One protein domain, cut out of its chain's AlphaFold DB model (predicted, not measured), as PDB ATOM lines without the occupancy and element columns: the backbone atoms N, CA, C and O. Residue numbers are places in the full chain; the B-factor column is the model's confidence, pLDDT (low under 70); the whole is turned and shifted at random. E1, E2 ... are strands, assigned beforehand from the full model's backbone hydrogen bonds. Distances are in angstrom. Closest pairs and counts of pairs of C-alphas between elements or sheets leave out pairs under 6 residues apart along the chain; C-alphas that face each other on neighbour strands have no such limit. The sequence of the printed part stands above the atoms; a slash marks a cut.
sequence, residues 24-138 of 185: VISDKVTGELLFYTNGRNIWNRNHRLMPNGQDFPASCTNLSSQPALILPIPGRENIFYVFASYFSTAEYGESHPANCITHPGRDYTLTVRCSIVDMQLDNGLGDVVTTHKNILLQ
ATOM      1  N   VAL A  24      41.894  51.045  30.030       95.88
ATOM      2  CA  VAL A  24      42.572  52.315  30.302       95.88
ATOM      3  C   VAL A  24      42.792  52.445  31.801       95.88
ATOM      4  O   VAL A  24      41.927  52.052  32.582       95.88
ATOM      5  N   ILE A  25      43.929  53.006  32.198       96.69
ATOM      6  CA  ILE A  25      44.202  53.360  33.587       96.69
ATOM      7  C   ILE A  25      44.678  54.810  33.660       96.69
ATOM      8  O   ILE A  25      45.390  55.309  32.783       96.69
ATOM      9  N   SER A  26      44.204  55.514  34.679       95.25
ATOM     10  CA  SER A  26      44.516  56.916  34.945       95.25
ATOM     11  C   SER A  26      45.052  57.052  36.362       95.25
ATOM     12  O   SER A  26      44.813  56.184  37.204       95.25
ATOM     13  N   ASP A  27      45.781  58.130  36.617       92.81
ATOM     14  CA  ASP A  27      46.270  58.459  37.942       92.81
ATOM     15  C   ASP A  27      45.091  58.636  38.906       92.81
ATOM     16  O   ASP A  27      44.118  59.337  38.613       92.81
ATOM     17  N   LYS A  28      45.174  57.976  40.063       90.12
ATOM     18  CA  LYS A  28      44.082  57.924  41.046       90.12
ATOM     19  C   LYS A  28      43.795  59.278  41.706       90.12
ATOM     20  O   LYS A  28      42.722  59.439  42.279       90.12
ATOM     21  N   VAL A  29      44.751  60.211  41.676       89.62
ATOM     22  CA  VAL A  29      44.664  61.527  42.327       89.62
ATOM     23  C   VAL A  29      44.327  62.613  41.309       89.62
ATOM     24  O   VAL A  29      43.413  63.399  41.537       89.62
ATOM     25  N   THR A  30      45.052  62.669  40.193       90.31
ATOM     26  CA  THR A  30      44.933  63.741  39.193       90.31
ATOM     27  C   THR A  30      43.937  63.416  38.083       90.31
ATOM     28  O   THR A  30      43.449  64.326  37.413       90.31
ATOM     29  N   GLY A  31      43.626  62.134  37.866       89.94
ATOM     30  CA  GLY A  31      42.813  61.677  36.737       89.94
ATOM     31  C   GLY A  31      43.536  61.737  35.387       89.94
ATOM     32  O   GLY A  31      42.903  61.543  34.347       89.94
ATOM     33  N   GLU A  32      44.844  62.008  35.373       90.44
ATOM     34  CA  GLU A  32      45.636  62.009  34.145       90.44
ATOM     35  C   GLU A  32      45.770  60.599  33.566       90.44
ATOM     36  O   GLU A  32      45.932  59.621  34.292       90.44
ATOM     37  N   LEU A  33      45.738  60.480  32.238       94.00
ATOM     38  CA  LEU A  33      45.993  59.209  31.564       94.00
ATOM     39  C   LEU A  33      47.398  58.704  31.922       94.00
ATOM     40  O   LEU A  33      48.363  59.454  31.796       94.00
ATOM     41  N   LEU A  34      47.517  57.427  32.290       96.88
ATOM     42  CA  LEU A  34      48.811  56.753  32.431       96.88
ATOM     43  C   LEU A  34      49.111  55.939  31.171       96.88
ATOM     44  O   LEU A  34      50.078  56.216  30.461       96.88
ATOM     45  N   PHE A  35      48.240  54.975  30.859       97.81
ATOM     46  CA  PHE A  35      48.334  54.145  29.660       97.81
ATOM     47  C   PHE A  35      47.004  53.459  29.326       97.81
ATOM     48  O   PHE A  35      46.048  53.465  30.107       97.81
ATOM     49  N   TYR A  36      46.936  52.870  28.135       96.88
ATOM     50  CA  TYR A  36      45.774  52.131  27.648       96.88
ATOM     51  C   TYR A  36      46.183  51.023  26.675       96.88
ATOM     52  O   TYR A  36      47.288  51.013  26.131       96.88
ATOM     53  N   THR A  37      45.284  50.068  26.450       95.94
ATOM     54  CA  THR A  37      45.542  48.890  25.619       95.94
ATOM     55  C   THR A  37      44.279  48.367  24.941       95.94
ATOM     56  O   THR A  37      43.173  48.471  25.473       95.94
ATOM     57  N   ASN A  38      44.456  47.738  23.780       92.88
ATOM     58  CA  ASN A  38      43.445  46.899  23.129       92.88
ATOM     59  C   ASN A  38      43.630  45.403  23.450       92.88
ATOM     60  O   ASN A  38      43.083  44.558  22.748       92.88
ATOM     61  N   GLY A  39      44.453  45.059  24.444       91.38
ATOM     62  CA  GLY A  39      44.814  43.681  24.794       91.38
ATOM     63  C   GLY A  39      45.849  43.029  23.877       91.38
ATOM     64  O   GLY A  39      46.118  41.846  24.030       91.38
ATOM     65  N   ARG A  40      46.414  43.769  22.919       89.38
ATOM     66  CA  ARG A  40      47.531  43.320  22.067       89.38
ATOM     67  C   ARG A  40      48.738  44.235  22.191       89.38
ATOM     68  O   ARG A  40      49.854  43.766  22.347       89.38
ATOM     69  N   ASN A  41      48.491  45.538  22.119       93.38
ATOM     70  CA  ASN A  41      49.515  46.562  22.248       93.38
ATOM     71  C   ASN A  41      49.175  47.517  23.394       93.38
ATOM     72  O   ASN A  41      47.999  47.702  23.724       93.38
ATOM     73  N   ILE A  42      50.193  48.129  23.993       96.88
ATOM     74  CA  ILE A  42      50.056  49.078  25.101       96.88
ATOM     75  C   ILE A  42      50.638  50.427  24.677       96.88
ATOM     76  O   ILE A  42      51.768  50.512  24.191       96.88
ATOM     77  N   TRP A  43      49.847  51.482  24.861       96.94
ATOM     78  CA  TRP A  43      50.222  52.858  24.561       96.94
ATOM     79  C   TRP A  43      50.303  53.674  25.841       96.94
ATOM     80  O   TRP A  43      49.399  53.616  26.676       96.94
ATOM     81  N   ASN A  44      51.351  54.479  25.961       97.25
ATOM     82  CA  ASN A  44      51.504  55.435  27.047       97.25
ATOM     83  C   ASN A  44      50.585  56.656  26.874       97.25
ATOM     84  O   ASN A  44      49.884  56.827  25.869       97.25
ATOM     85  N   ARG A  45      50.624  57.551  27.860       95.31
ATOM     86  CA  ARG A  45      49.874  58.814  27.874       95.31
ATOM     87  C   ARG A  45      50.156  59.772  26.719       95.31
ATOM     88  O   ARG A  45      49.292  60.573  26.389       95.31
ATOM     89  N   ASN A  46      51.309  59.649  26.065       94.94
ATOM     90  CA  ASN A  46      51.653  60.417  24.865       94.94
ATOM     91  C   ASN A  46      51.160  59.741  23.573       94.94
ATOM     92  O   ASN A  46      51.572  60.119  22.475       94.94
ATOM     93  N   HIS A  47      50.309  58.717  23.695       94.69
ATOM     94  CA  HIS A  47      49.762  57.929  22.592       94.69
ATOM     95  C   HIS A  47      50.834  57.223  21.749       94.69
ATOM     96  O   HIS A  47      50.613  56.887  20.582       94.69
ATOM     97  N   ARG A  48      52.009  56.971  22.336       95.00
ATOM     98  CA  ARG A  48      53.092  56.192  21.727       95.00
ATOM     99  C   ARG A  48      53.091  54.782  22.298       95.00
ATOM    100  O   ARG A  48      52.704  54.577  23.444       95.00
ATOM    101  N   LEU A  49      53.488  53.816  21.477       95.75
ATOM    102  CA  LEU A  49      53.661  52.435  21.926       95.75
ATOM    103  C   LEU A  49      54.771  52.387  22.974       95.75
ATOM    104  O   LEU A  49      55.810  53.020  22.786       95.75
ATOM    105  N   MET A  50      54.537  51.651  24.058       97.75
ATOM    106  CA  MET A  50      55.588  51.360  25.033       97.75
ATOM    107  C   MET A  50      56.640  50.436  24.389       97.75
ATOM    108  O   MET A  50      56.233  49.518  23.663       97.75
ATOM    109  N   PRO A  51      57.953  50.631  24.626       95.38
ATOM    110  CA  PRO A  51      59.025  49.876  23.961       95.38
ATOM    111  C   PRO A  51      58.849  48.350  23.968       95.38
ATOM    112  O   PRO A  51      59.059  47.698  22.948       95.38
ATOM    113  N   ASN A  52      58.394  47.781  25.083       95.81
ATOM    114  CA  ASN A  52      58.132  46.353  25.245       95.81
ATOM    115  C   ASN A  52      56.634  46.012  25.227       95.81
ATOM    116  O   ASN A  52      56.260  44.854  25.406       95.81
ATOM    117  N   GLY A  53      55.767  46.991  24.971       93.12
ATOM    118  CA  GLY A  53      54.313  46.836  24.921       93.12
ATOM    119  C   GLY A  53      53.739  46.570  23.533       93.12
ATOM    120  O   GLY A  53      52.520  46.585  23.391       93.12
ATOM    121  N   GLN A  54      54.575  46.366  22.513       89.75
ATOM    122  CA  GLN A  54      54.142  46.129  21.138       89.75
ATOM    123  C   GLN A  54      54.450  44.692  20.691       89.75
ATOM    124  O   GLN A  54      55.502  44.427  20.118       89.75
ATOM    125  N   ASP A  55      53.520  43.764  20.917       81.50
ATOM    126  CA  ASP A  55      53.624  42.393  20.387       81.50
ATOM    127  C   ASP A  55      53.156  42.274  18.937       81.50
ATOM    128  O   ASP A  55      53.451  41.297  18.252       81.50
ATOM    129  N   PHE A  56      52.420  43.278  18.464       84.56
ATOM    130  CA  PHE A  56      51.746  43.245  17.181       84.56
ATOM    131  C   PHE A  56      51.956  44.545  16.405       84.56
ATOM    132  O   PHE A  56      52.143  45.610  17.004       84.56
ATOM    133  N   PRO A  57      51.824  44.530  15.066       85.62
ATOM    134  CA  PRO A  57      51.646  45.758  14.298       85.62
ATOM    135  C   PRO A  57      50.631  46.703  14.960       85.62
ATOM    136  O   PRO A  57      49.577  46.268  15.423       85.62
ATOM    137  N   ALA A  58      50.920  48.006  14.999       84.31
ATOM    138  CA  ALA A  58      50.074  48.999  15.676       84.31
ATOM    139  C   ALA A  58      48.614  49.013  15.176       84.31
ATOM    140  O   ALA A  58      47.699  49.382  15.908       84.31
ATOM    141  N   SER A  59      48.394  48.592  13.926       83.19
ATOM    142  CA  SER A  59      47.079  48.463  13.297       83.19
ATOM    143  C   SER A  59      46.296  47.217  13.716       83.19
ATOM    144  O   SER A  59      45.130  47.100  13.341       83.19
ATOM    145  N   CYS A  60      46.904  46.275  14.438       84.12
ATOM    146  CA  CYS A  60      46.229  45.056  14.856       84.12
ATOM    147  C   CYS A  60      45.155  45.344  15.904       84.12
ATOM    148  O   CYS A  60      45.407  45.953  16.940       84.12
ATOM    149  N   THR A  61      43.973  44.794  15.662       82.94
ATOM    150  CA  THR A  61      42.801  44.886  16.534       82.94
ATOM    151  C   THR A  61      42.613  43.581  17.300       82.94
ATOM    152  O   THR A  61      42.763  42.515  16.705       82.94
ATOM    153  N   ASN A  62      42.217  43.628  18.571       83.38
ATOM    154  CA  ASN A  62      41.674  42.444  19.239       83.38
ATOM    155  C   ASN A  62      40.172  42.329  18.924       83.38
ATOM    156  O   ASN A  62      39.474  43.340  18.836       83.38
ATOM    157  N   LEU A  63      39.710  41.102  18.693       85.50
ATOM    158  CA  LEU A  63      38.315  40.791  18.371       85.50
ATOM    159  C   LEU A  63      37.499  40.454  19.620       85.50
ATOM    160  O   LEU A  63      36.277  40.412  19.548       85.50
ATOM    161  N   SER A  64      38.173  40.235  20.753       88.06
ATOM    162  CA  SER A  64      37.522  39.896  22.009       88.06
ATOM    163  C   SER A  64      36.648  41.045  22.507       88.06
ATOM    164  O   SER A  64      37.081  42.200  22.567       88.06
ATOM    165  N   SER A  65      35.419  40.715  22.902       90.19
ATOM    166  CA  SER A  65      34.470  41.634  23.530       90.19
ATOM    167  C   SER A  65      35.042  42.284  24.793       90.19
ATOM    168  O   SER A  65      34.798  43.468  25.022       90.19
ATOM    169  N   GLN A  66      35.866  41.564  25.562       91.50
ATOM    170  CA  GLN A  66      36.625  42.118  26.682       91.50
ATOM    171  C   GLN A  66      38.100  41.701  26.576       91.50
ATOM    172  O   GLN A  66      38.518  40.687  27.133       91.50
ATOM    173  N   PRO A  67      38.909  42.471  25.822       92.00
ATOM    174  CA  PRO A  67      40.226  42.020  25.402       92.00
ATOM    175  C   PRO A  67      41.306  42.215  26.460       92.00
ATOM    176  O   PRO A  67      42.367  41.602  26.354       92.00
ATOM    177  N   ALA A  68      41.064  43.084  27.442       95.44
ATOM    178  CA  ALA A  68      42.018  43.385  28.491       95.44
ATOM    179  C   ALA A  68      41.358  43.895  29.772       95.44
ATOM    180  O   ALA A  68      40.253  44.438  29.748       95.44
ATOM    181  N   LEU A  69      42.101  43.774  30.869       97.38
ATOM    182  CA  LEU A  69      41.822  44.369  32.167       97.38
ATOM    183  C   LEU A  69      43.141  44.860  32.776       97.38
ATOM    184  O   LEU A  69      44.148  44.159  32.712       97.38
ATOM    185  N   ILE A  70      43.135  46.053  33.371       98.25
ATOM    186  CA  ILE A  70      44.303  46.621  34.054       98.25
ATOM    187  C   ILE A  70      43.991  46.715  35.544       98.25
ATOM    188  O   ILE A  70      42.944  47.253  35.904       98.25
ATOM    189  N   LEU A  71      44.893  46.228  36.398       97.44
ATOM    190  CA  LEU A  71      44.789  46.350  37.854       97.44
ATOM    191  C   LEU A  71      46.095  46.878  38.452       97.44
ATOM    192  O   LEU A  71      47.161  46.429  38.033       97.44
ATOM    193  N   PRO A  72      46.050  47.784  39.445       96.50
ATOM    194  CA  PRO A  72      47.236  48.089  40.235       96.50
ATOM    195  C   PRO A  72      47.665  46.845  41.020       96.50
ATOM    196  O   PRO A  72      46.817  46.082  41.491       96.50
ATOM    197  N   ILE A  73      48.972  46.642  41.184       95.81
ATOM    198  CA  ILE A  73      49.463  45.597  42.084       95.81
ATOM    199  C   ILE A  73      49.229  46.063  43.529       95.81
ATOM    200  O   ILE A  73      49.693  47.147  43.897       95.81
ATOM    201  N   PRO A  74      48.525  45.279  44.369       95.12
ATOM    202  CA  PRO A  74      48.351  45.612  45.778       95.12
ATOM    203  C   PRO A  74      49.692  45.919  46.461       95.12
ATOM    204  O   PRO A  74      50.670  45.207  46.260       95.12
ATOM    205  N   GLY A  75      49.754  47.006  47.231       92.50
ATOM    206  CA  GLY A  75      50.969  47.417  47.950       92.50
ATOM    207  C   GLY A  75      52.071  48.058  47.094       92.50
ATOM    208  O   GLY A  75      53.012  48.611  47.657       92.50
ATOM    209  N   ARG A  76      51.958  48.071  45.756       93.50
ATOM    210  CA  ARG A  76      52.974  48.658  44.868       93.50
ATOM    211  C   ARG A  76      52.413  49.808  44.052       93.50
ATOM    212  O   ARG A  76      51.579  49.630  43.168       93.50
ATOM    213  N   GLU A  77      52.902  51.008  44.333       91.81
ATOM    214  CA  GLU A  77      52.569  52.177  43.525       91.81
ATOM    215  C   GLU A  77      53.210  52.074  42.140       91.81
ATOM    216  O   GLU A  77      54.297  51.526  41.997       91.81
ATOM    217  N   ASN A  78      52.549  52.624  41.119       95.38
ATOM    218  CA  ASN A  78      53.058  52.721  39.743       95.38
ATOM    219  C   ASN A  78      53.288  51.393  39.001       95.38
ATOM    220  O   ASN A  78      53.669  51.428  37.831       95.38
ATOM    221  N   ILE A  79      53.004  50.246  39.626       97.56
ATOM    222  CA  ILE A  79      53.098  48.929  38.996       97.56
ATOM    223  C   ILE A  79      51.700  48.360  38.762       97.56
ATOM    224  O   ILE A  79      50.855  48.339  39.660       97.56
ATOM    225  N   PHE A  80      51.464  47.865  37.551       98.38
ATOM    226  CA  PHE A  80      50.153  47.410  37.107       98.38
ATOM    227  C   PHE A  80      50.237  46.039  36.443       98.38
ATOM    228  O   PHE A  80      51.102  45.798  35.603       98.38
ATOM    229  N   TYR A  81      49.286  45.167  36.758       98.31
ATOM    230  CA  TYR A  81      48.984  44.011  35.927       98.31
ATOM    231  C   TYR A  81      48.162  44.436  34.713       98.31
ATOM    232  O   TYR A  81      47.183  45.174  34.834       98.31
ATOM    233  N   VAL A  82      48.527  43.904  33.552       98.12
ATOM    234  CA  VAL A  82      47.744  43.941  32.320       98.12
ATOM    235  C   VAL A  82      47.369  42.512  31.976       98.12
ATOM    236  O   VAL A  82      48.190  41.731  31.497       98.12
ATOM    237  N   PHE A  83      46.112  42.173  32.223       97.25
ATOM    238  CA  PHE A  83      45.530  40.914  31.794       97.25
ATOM    239  C   PHE A  83      44.958  41.085  30.399       97.25
ATOM    240  O   PHE A  83      44.295  42.084  30.126       97.25
ATOM    241  N   ALA A  84      45.185  40.118  29.523       94.12
ATOM    242  CA  ALA A  84      44.730  40.182  28.146       94.12
ATOM    243  C   ALA A  84      44.261  38.816  27.643       94.12
ATOM    244  O   ALA A  84      44.870  37.784  27.938       94.12
ATOM    245  N   SER A  85      43.175  38.820  26.869       91.19
ATOM    246  CA  SER A  85      42.669  37.625  26.203       91.19
ATOM    247  C   SER A  85      43.315  37.470  24.828       91.19
ATOM    248  O   SER A  85      43.240  38.380  23.992       91.19
ATOM    249  N   TYR A  86      43.886  36.298  24.573       86.50
ATOM    250  CA  TYR A  86      44.581  35.963  23.338       86.50
ATOM    251  C   TYR A  86      43.929  34.773  22.646       86.50
ATOM    252  O   TYR A  86      43.760  33.717  23.254       86.50
ATOM    253  N   PHE A  87      43.628  34.941  21.359       82.00
ATOM    254  CA  PHE A  87      43.265  33.840  20.475       82.00
ATOM    255  C   PHE A  87      44.513  33.015  20.157       82.00
ATOM    256  O   PHE A  87      45.509  33.568  19.689       82.00
ATOM    257  N   SER A  88      44.431  31.709  20.384       73.69
ATOM    258  CA  SER A  88      45.382  30.722  19.881       73.69
ATOM    259  C   SER A  88      44.665  29.809  18.899       73.69
ATOM    260  O   SER A  88      43.511  29.457  19.119       73.69
ATOM    261  N   THR A  89      45.312  29.426  17.807       69.06
ATOM    262  CA  THR A  89      44.771  28.433  16.864       69.06
ATOM    263  C   THR A  89      45.654  27.195  16.887       69.06
ATOM    264  O   THR A  89      46.804  27.261  17.323       69.06
ATOM    265  N   ALA A  90      45.150  26.063  16.388       63.22
ATOM    266  CA  ALA A  90      45.959  24.847  16.266       63.22
ATOM    267  C   ALA A  90      47.247  25.065  15.438       63.22
ATOM    268  O   ALA A  90      48.254  24.414  15.694       63.22
ATOM    269  N   GLU A  91      47.234  26.026  14.505       61.56
ATOM    270  CA  GLU A  91      48.408  26.459  13.730       61.56
ATOM    271  C   GLU A  91      49.513  27.065  14.614       61.56
ATOM    272  O   GLU A  91      50.694  26.862  14.345       61.56
ATOM    273  N   TYR A  92      49.142  27.770  15.688       56.97
ATOM    274  CA  TYR A  92      50.076  28.439  16.602       56.97
ATOM    275  C   TYR A  92      50.338  27.648  17.900       56.97
ATOM    276  O   TYR A  92      51.183  28.039  18.708       56.97
ATOM    277  N   GLY A  93      49.665  26.514  18.118       61.06
ATOM    278  CA  GLY A  93      49.812  25.719  19.342       61.06
ATOM    279  C   GLY A  93      49.449  26.518  20.601       61.06
ATOM    280  O   GLY A  93      48.450  27.234  20.623       61.06
ATOM    281  N   GLU A  94      50.252  26.414  21.665       56.44
ATOM    282  CA  GLU A  94      50.103  27.239  22.883       56.44
ATOM    283  C   GLU A  94      50.785  28.619  22.770       56.44
ATOM    284  O   GLU A  94      50.720  29.445  23.691       56.44
ATOM    285  N   SER A  95      51.468  28.888  21.653       57.59
ATOM    286  CA  SER A  95      52.158  30.156  21.425       57.59
ATOM    287  C   SER A  95      51.177  31.227  20.950       57.59
ATOM    288  O   SER A  95      50.258  30.950  20.183       57.59
ATOM    289  N   HIS A  96      51.336  32.466  21.430       65.88
ATOM    290  CA  HIS A  96      50.534  33.562  20.896       65.88
ATOM    291  C   HIS A  96      51.132  34.003  19.553       65.88
ATOM    292  O   HIS A  96      52.351  34.162  19.458       65.88
ATOM    293  N   PRO A  97      50.309  34.235  18.523       65.81
ATOM    294  CA  PRO A  97      50.813  34.717  17.248       65.81
ATOM    295  C   PRO A  97      51.432  36.109  17.403       65.81
ATOM    296  O   PRO A  97      50.929  36.930  18.167       65.81
ATOM    297  N   ALA A  98      52.498  36.385  16.650       65.75
ATOM    298  CA  ALA A  98      53.082  37.727  16.518       65.75
ATOM    299  C   ALA A  98      52.415  38.555  15.394       65.75
ATOM    300  O   ALA A  98      52.699  39.737  15.200       65.75
ATOM    301  N   ASN A  99      51.522  37.939  14.614       70.75
ATOM    302  CA  ASN A  99      50.778  38.558  13.519       70.75
ATOM    303  C   ASN A  99      49.329  38.880  13.921       70.75
ATOM    304  O   ASN A  99      48.744  38.247  14.798       70.75
ATOM    305  N   CYS A 100      48.712  39.873  13.261       75.25
ATOM    306  CA  CYS A 100      47.300  40.166  13.500       75.25
ATOM    307  C   CYS A 100      46.439  38.959  13.085       75.25
ATOM    308  O   CYS A 100      46.251  38.733  11.891       75.25
ATOM    309  N   ILE A 101      45.805  38.264  14.032       71.06
ATOM    310  CA  ILE A 101      44.629  37.454  13.686       71.06
ATOM    311  C   ILE A 101      43.480  38.429  13.433       71.06
ATOM    312  O   ILE A 101      43.085  39.159  14.350       71.06
ATOM    313  N   THR A 102      42.981  38.461  12.197       65.38
ATOM    314  CA  THR A 102      41.810  39.257  11.793       65.38
ATOM    315  C   THR A 102      40.526  38.435  11.786       65.38
ATOM    316  O   THR A 102      39.462  39.014  11.960       65.38
ATOM    317  N   HIS A 103      40.629  37.109  11.646       65.88
ATOM    318  CA  HIS A 103      39.522  36.159  11.748       65.88
ATOM    319  C   HIS A 103      40.066  34.833  12.299       65.88
ATOM    320  O   HIS A 103      40.779  34.139  11.571       65.88
ATOM    321  N   PRO A 104      39.809  34.473  13.567       67.06
ATOM    322  CA  PRO A 104      40.103  33.123  14.019       67.06
ATOM    323  C   PRO A 104      39.230  32.156  13.206       67.06
ATOM    324  O   PRO A 104      38.051  32.428  12.969       67.06
ATOM    325  N   GLY A 105      39.821  31.063  12.716       67.19
ATOM    326  CA  GLY A 105      39.077  29.974  12.071       67.19
ATOM    327  C   GLY A 105      38.104  29.305  13.049       67.19
ATOM    328  O   GLY A 105      37.871  29.809  14.136       67.19
ATOM    329  N   ARG A 106      37.526  28.149  12.709       67.00
ATOM    330  CA  ARG A 106      36.641  27.439  13.660       67.00
ATOM    331  C   ARG A 106      37.396  26.804  14.836       67.00
ATOM    332  O   ARG A 106      36.812  26.650  15.901       67.00
ATOM    333  N   ASP A 107      38.683  26.516  14.652       74.25
ATOM    334  CA  ASP A 107      39.527  25.838  15.636       74.25
ATOM    335  C   ASP A 107      40.449  26.839  16.346       74.25
ATOM    336  O   ASP A 107      41.643  26.957  16.043       74.25
ATOM    337  N   TYR A 108      39.878  27.599  17.282       78.62
ATOM    338  CA  TYR A 108      40.635  28.470  18.179       78.62
ATOM    339  C   TYR A 108      40.322  28.182  19.643       78.62
ATOM    340  O   TYR A 108      39.216  27.783  20.008       78.62
ATOM    341  N   THR A 109      41.304  28.444  20.492       82.06
ATOM    342  CA  THR A 109      41.155  28.536  21.939       82.06
ATOM    343  C   THR A 109      41.440  29.967  22.377       82.06
ATOM    344  O   THR A 109      42.128  30.733  21.698       82.06
ATOM    345  N   LEU A 110      40.882  30.361  23.516       87.75
ATOM    346  CA  LEU A 110      41.175  31.640  24.150       87.75
ATOM    347  C   LEU A 110      41.999  31.389  25.406       87.75
ATOM    348  O   LEU A 110      41.706  30.499  26.207       87.75
ATOM    349  N   THR A 111      43.046  32.186  25.559       90.88
ATOM    350  CA  THR A 111      43.927  32.166  26.723       90.88
ATOM    351  C   THR A 111      43.861  33.500  27.443       90.88
ATOM    352  O   THR A 111      43.707  34.541  26.805       90.88
ATOM    353  N   VAL A 112      43.999  33.476  28.766       93.12
ATOM    354  CA  VAL A 112      44.250  34.679  29.562       93.12
ATOM    355  C   VAL A 112      45.742  34.743  29.840       93.12
ATOM    356  O   VAL A 112      46.331  33.787  30.352       93.12
ATOM    357  N   ARG A 113      46.354  35.869  29.486       93.25
ATOM    358  CA  ARG A 113      47.770  36.156  29.721       93.25
ATOM    359  C   ARG A 113      47.924  37.391  30.588       93.25
ATOM    360  O   ARG A 113      47.039  38.242  30.610       93.25
ATOM    361  N   CYS A 114      49.048  37.478  31.279       95.31
ATOM    362  CA  CYS A 114      49.389  38.580  32.157       95.31
ATOM    363  C   CYS A 114      50.744  39.175  31.782       95.31
ATOM    364  O   CYS A 114      51.709  38.448  31.528       95.31
ATOM    365  N   SER A 115      50.795  40.500  31.787       97.00
ATOM    366  CA  SER A 115      52.015  41.286  31.699       97.00
ATOM    367  C   SER A 115      52.079  42.284  32.855       97.00
ATOM    368  O   SER A 115      51.036  42.709  33.350       97.00
ATOM    369  N   ILE A 116      53.277  42.694  33.268       98.06
ATOM    370  CA  ILE A 116      53.467  43.786  34.235       98.06
ATOM    371  C   ILE A 116      53.921  45.048  33.502       98.06
ATOM    372  O   ILE A 116      54.875  45.006  32.728       98.06
ATOM    373  N   VAL A 117      53.251  46.169  33.774       98.69
ATOM    374  CA  VAL A 117      53.681  47.518  33.383       98.69
ATOM    375  C   VAL A 117      54.235  48.227  34.610       98.69
ATOM    376  O   VAL A 117      53.579  48.269  35.652       98.69
ATOM    377  N   ASP A 118      55.419  48.808  34.464       98.44
ATOM    378  CA  ASP A 118      56.042  49.678  35.455       98.44
ATOM    379  C   ASP A 118      56.084  51.107  34.900       98.44
ATOM    380  O   ASP A 118      56.760  51.383  33.906       98.44
ATOM    381  N   MET A 119      55.342  52.021  35.533       98.31
ATOM    382  CA  MET A 119      55.252  53.423  35.113       98.31
ATOM    383  C   MET A 119      56.501  54.249  35.437       98.31
ATOM    384  O   MET A 119      56.590  55.391  34.994       98.31
ATOM    385  N   GLN A 120      57.466  53.702  36.178       97.94
ATOM    386  CA  GLN A 120      58.751  54.350  36.450       97.94
ATOM    387  C   GLN A 120      59.736  54.196  35.279       97.94
ATOM    388  O   GLN A 120      60.710  54.947  35.187       97.94
ATOM    389  N   LEU A 121      59.478  53.257  34.363       98.19
ATOM    390  CA  LEU A 121      60.272  53.053  33.152       98.19
ATOM    391  C   LEU A 121      59.996  54.134  32.093       98.19
ATOM    392  O   LEU A 121      59.089  54.959  32.230       98.19
ATOM    393  N   ASP A 122      60.816  54.146  31.036       98.00
ATOM    394  CA  ASP A 122      60.722  55.079  29.900       98.00
ATOM    395  C   ASP A 122      60.544  56.550  30.335       98.00
ATOM    396  O   ASP A 122      59.639  57.259  29.899       98.00
ATOM    397  N   ASN A 123      61.384  57.007  31.273       97.31
ATOM    398  CA  ASN A 123      61.344  58.368  31.828       97.31
ATOM    399  C   ASN A 123      59.966  58.765  32.405       97.31
ATOM    400  O   ASN A 123      59.528  59.909  32.267       97.31
ATOM    401  N   GLY A 124      59.262  57.822  33.036       96.56
ATOM    402  CA  GLY A 124      57.934  58.053  33.606       96.56
ATOM    403  C   GLY A 124      56.784  57.895  32.607       96.56
ATOM    404  O   GLY A 124      55.637  58.210  32.936       96.56
ATOM    405  N   LEU A 125      57.052  57.469  31.371       97.81
ATOM    406  CA  LEU A 125      56.010  57.120  30.398       97.81
ATOM    407  C   LEU A 125      55.560  55.663  30.512       97.81
ATOM    408  O   LEU A 125      54.503  55.329  29.978       97.81
ATOM    409  N   GLY A 126      56.308  54.855  31.261       98.31
ATOM    410  CA  GLY A 126      56.022  53.465  31.550       98.31
ATOM    411  C   GLY A 126      56.426  52.507  30.440       98.31
ATOM    412  O   GLY A 126      56.458  52.858  29.260       98.31
ATOM    413  N   ASP A 127      56.724  51.275  30.836       98.50
ATOM    414  CA  ASP A 127      57.038  50.193  29.910       98.50
ATOM    415  C   ASP A 127      56.661  48.825  30.494       98.50
ATOM    416  O   ASP A 127      56.443  48.673  31.699       98.50
ATOM    417  N   VAL A 128      56.571  47.816  29.629       98.25
ATOM    418  CA  VAL A 128      56.337  46.429  30.035       98.25
ATOM    419  C   VAL A 128      57.627  45.814  30.567       98.25
ATOM    420  O   VAL A 128      58.657  45.806  29.893       98.25
ATOM    421  N   VAL A 129      57.554  45.216  31.754       97.81
ATOM    422  CA  VAL A 129      58.660  44.470  32.358       97.81
ATOM    423  C   VAL A 129      58.882  43.182  31.562       97.81
ATOM    424  O   VAL A 129      58.068  42.261  31.606       97.81
ATOM    425  N   THR A 130      60.000  43.093  30.839       94.94
ATOM    426  CA  THR A 130      60.275  42.008  29.875       94.94
ATOM    427  C   THR A 130      60.260  40.606  30.485       94.94
ATOM    428  O   THR A 130      59.807  39.665  29.839       94.94
ATOM    429  N   THR A 131      60.696  40.459  31.738       94.88
ATOM    430  CA  THR A 131      60.678  39.181  32.474       94.88
ATOM    431  C   THR A 131      59.282  38.755  32.929       94.88
ATOM    432  O   THR A 131      59.091  37.604  33.309       94.88
ATOM    433  N   HIS A 132      58.306  39.662  32.875       94.31
ATOM    434  CA  HIS A 132      56.925  39.439  33.291       94.31
ATOM    435  C   HIS A 132      55.963  39.832  32.173       94.31
ATOM    436  O   HIS A 132      54.994  40.549  32.407       94.31
ATOM    437  N   LYS A 133      56.256  39.401  30.945       93.25
ATOM    438  CA  LYS A 133      55.462  39.701  29.753       93.25
ATOM    439  C   LYS A 133      54.803  38.436  29.204       93.25
ATOM    440  O   LYS A 133      55.465  37.418  29.031       93.25
ATOM    441  N   ASN A 134      53.511  38.525  28.884       90.19
ATOM    442  CA  ASN A 134      52.700  37.480  28.245       90.19
ATOM    443  C   ASN A 134      52.720  36.118  28.959       90.19
ATOM    444  O   ASN A 134      52.578  35.075  28.309       90.19
ATOM    445  N   ILE A 135      52.835  36.136  30.291       91.75
ATOM    446  CA  ILE A 135      52.765  34.946  31.140       91.75
ATOM    447  C   ILE A 135      51.375  34.331  30.987       91.75
ATOM    448  O   ILE A 135      50.363  34.991  31.220       91.75
ATOM    449  N   LEU A 136      51.317  33.064  30.581       91.69
ATOM    450  CA  LEU A 136      50.068  32.320  30.471       91.69
ATOM    451  C   LEU A 136      49.478  32.079  31.866       91.69
ATOM    452  O   LEU A 136      50.121  31.455  32.703       91.69
ATOM    453  N   LEU A 137      48.251  32.548  32.097       92.94
ATOM    454  CA  LEU A 137      47.514  32.296  33.340       92.94
ATOM    455  C   LEU A 137      46.464  31.204  33.190       92.94
ATOM    456  O   LEU A 137      46.278  30.405  34.106       92.94
ATOM    457  N   GLN A 138      45.756  31.189  32.058       92.88
ATOM    458  CA  GLN A 138      44.680  30.233  31.824       92.88
ATOM    459  C   GLN A 138      44.572  29.865  30.355       92.88
ATOM    460  O   GLN A 138      44.556  30.738  29.486       92.88
TER     461      GLN A 138
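This is residues 24 to 138 of the 185 residues of an uncharacterized protein of Pontibacter sp. SGAir0037 (UniProt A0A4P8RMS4). Two antiparallel sheets of four strands each lie partly face to face as a sandwich, with E1 to E4 in one layer and E5 to E8 in the other. The long hairpin of E6 and E7 is the long ribbon of the second layer, and the loop of residues 90 to 107 lies at its far end. The printed part has 115 residues with no named helix and eight named strands, E1 to E8 in chain order; the sheets run E1 - E2 - E3 - E4 and E5 - E6 - E7 - E8. The class is all strand, though 49 of the 115 residues are in named strands. The whole is compact, with a radius of gyration of the C-alphas of 14.2 A, yet elongated in outline, spanning 45 by 28 by 24 A.

E1, residues 24 to 26, begins at C-alpha 24 (42.572, 52.315, 30.302) and is 6.8 A long. E2 is residues 33 to 37, E3 residues 41 to 44 and E4 residues 49 to 54, with lengths of 11.9 A, 10.3 A and 6.4 A. E5, residues 68 to 72, is 13.7 A long. E6, residues 79 to 89, measures 31.3 A from C-alpha 79 at (53.098, 48.929, 38.996). E7, residues 108 to 118, measures 31.4 A. E8, residues 135 to 138, is 9.4 A long and ends at C-alpha 138 (44.680, 30.233, 31.824).

Each sheet is a meander, each strand the antiparallel neighbour of the one before. In the first, N 25 and O 35 of the hairpin E1 and E2 are 3.0 A apart, N 43 and O 36 of the hairpin E2 and E3 2.9 A, and N 42 and O 53 of the hairpin E3 and E4 2.9 A, within hydrogen-bond range. In the second, strongly twisted sheet, N 81 and O 71 of the hairpin E5 and E6 are 2.8 A apart, N 84 and O 113 of the hairpin E6 and E7 2.9 A, and N 114 and O 135 of the hairpin E7 and E8 2.8 A, within hydrogen-bond range. The strands of the two sheets stand at 34 degrees. The closest C-alphas of E1 and E5, Ile 25 and Ile 70, are 6.8 A apart. E4 and E7 are near each other, while E3 and E6 are apart.

The C-alphas farthest apart, those of Val 29 and Glu 91, are 45.4 A apart. The printed part has no cut. The links E4 to E5, E6 to E7 and E7 to E8 are long. Mean pLDDT of the printed part is 88.5; residues 89 to 98 and 102 to 106 are under 70.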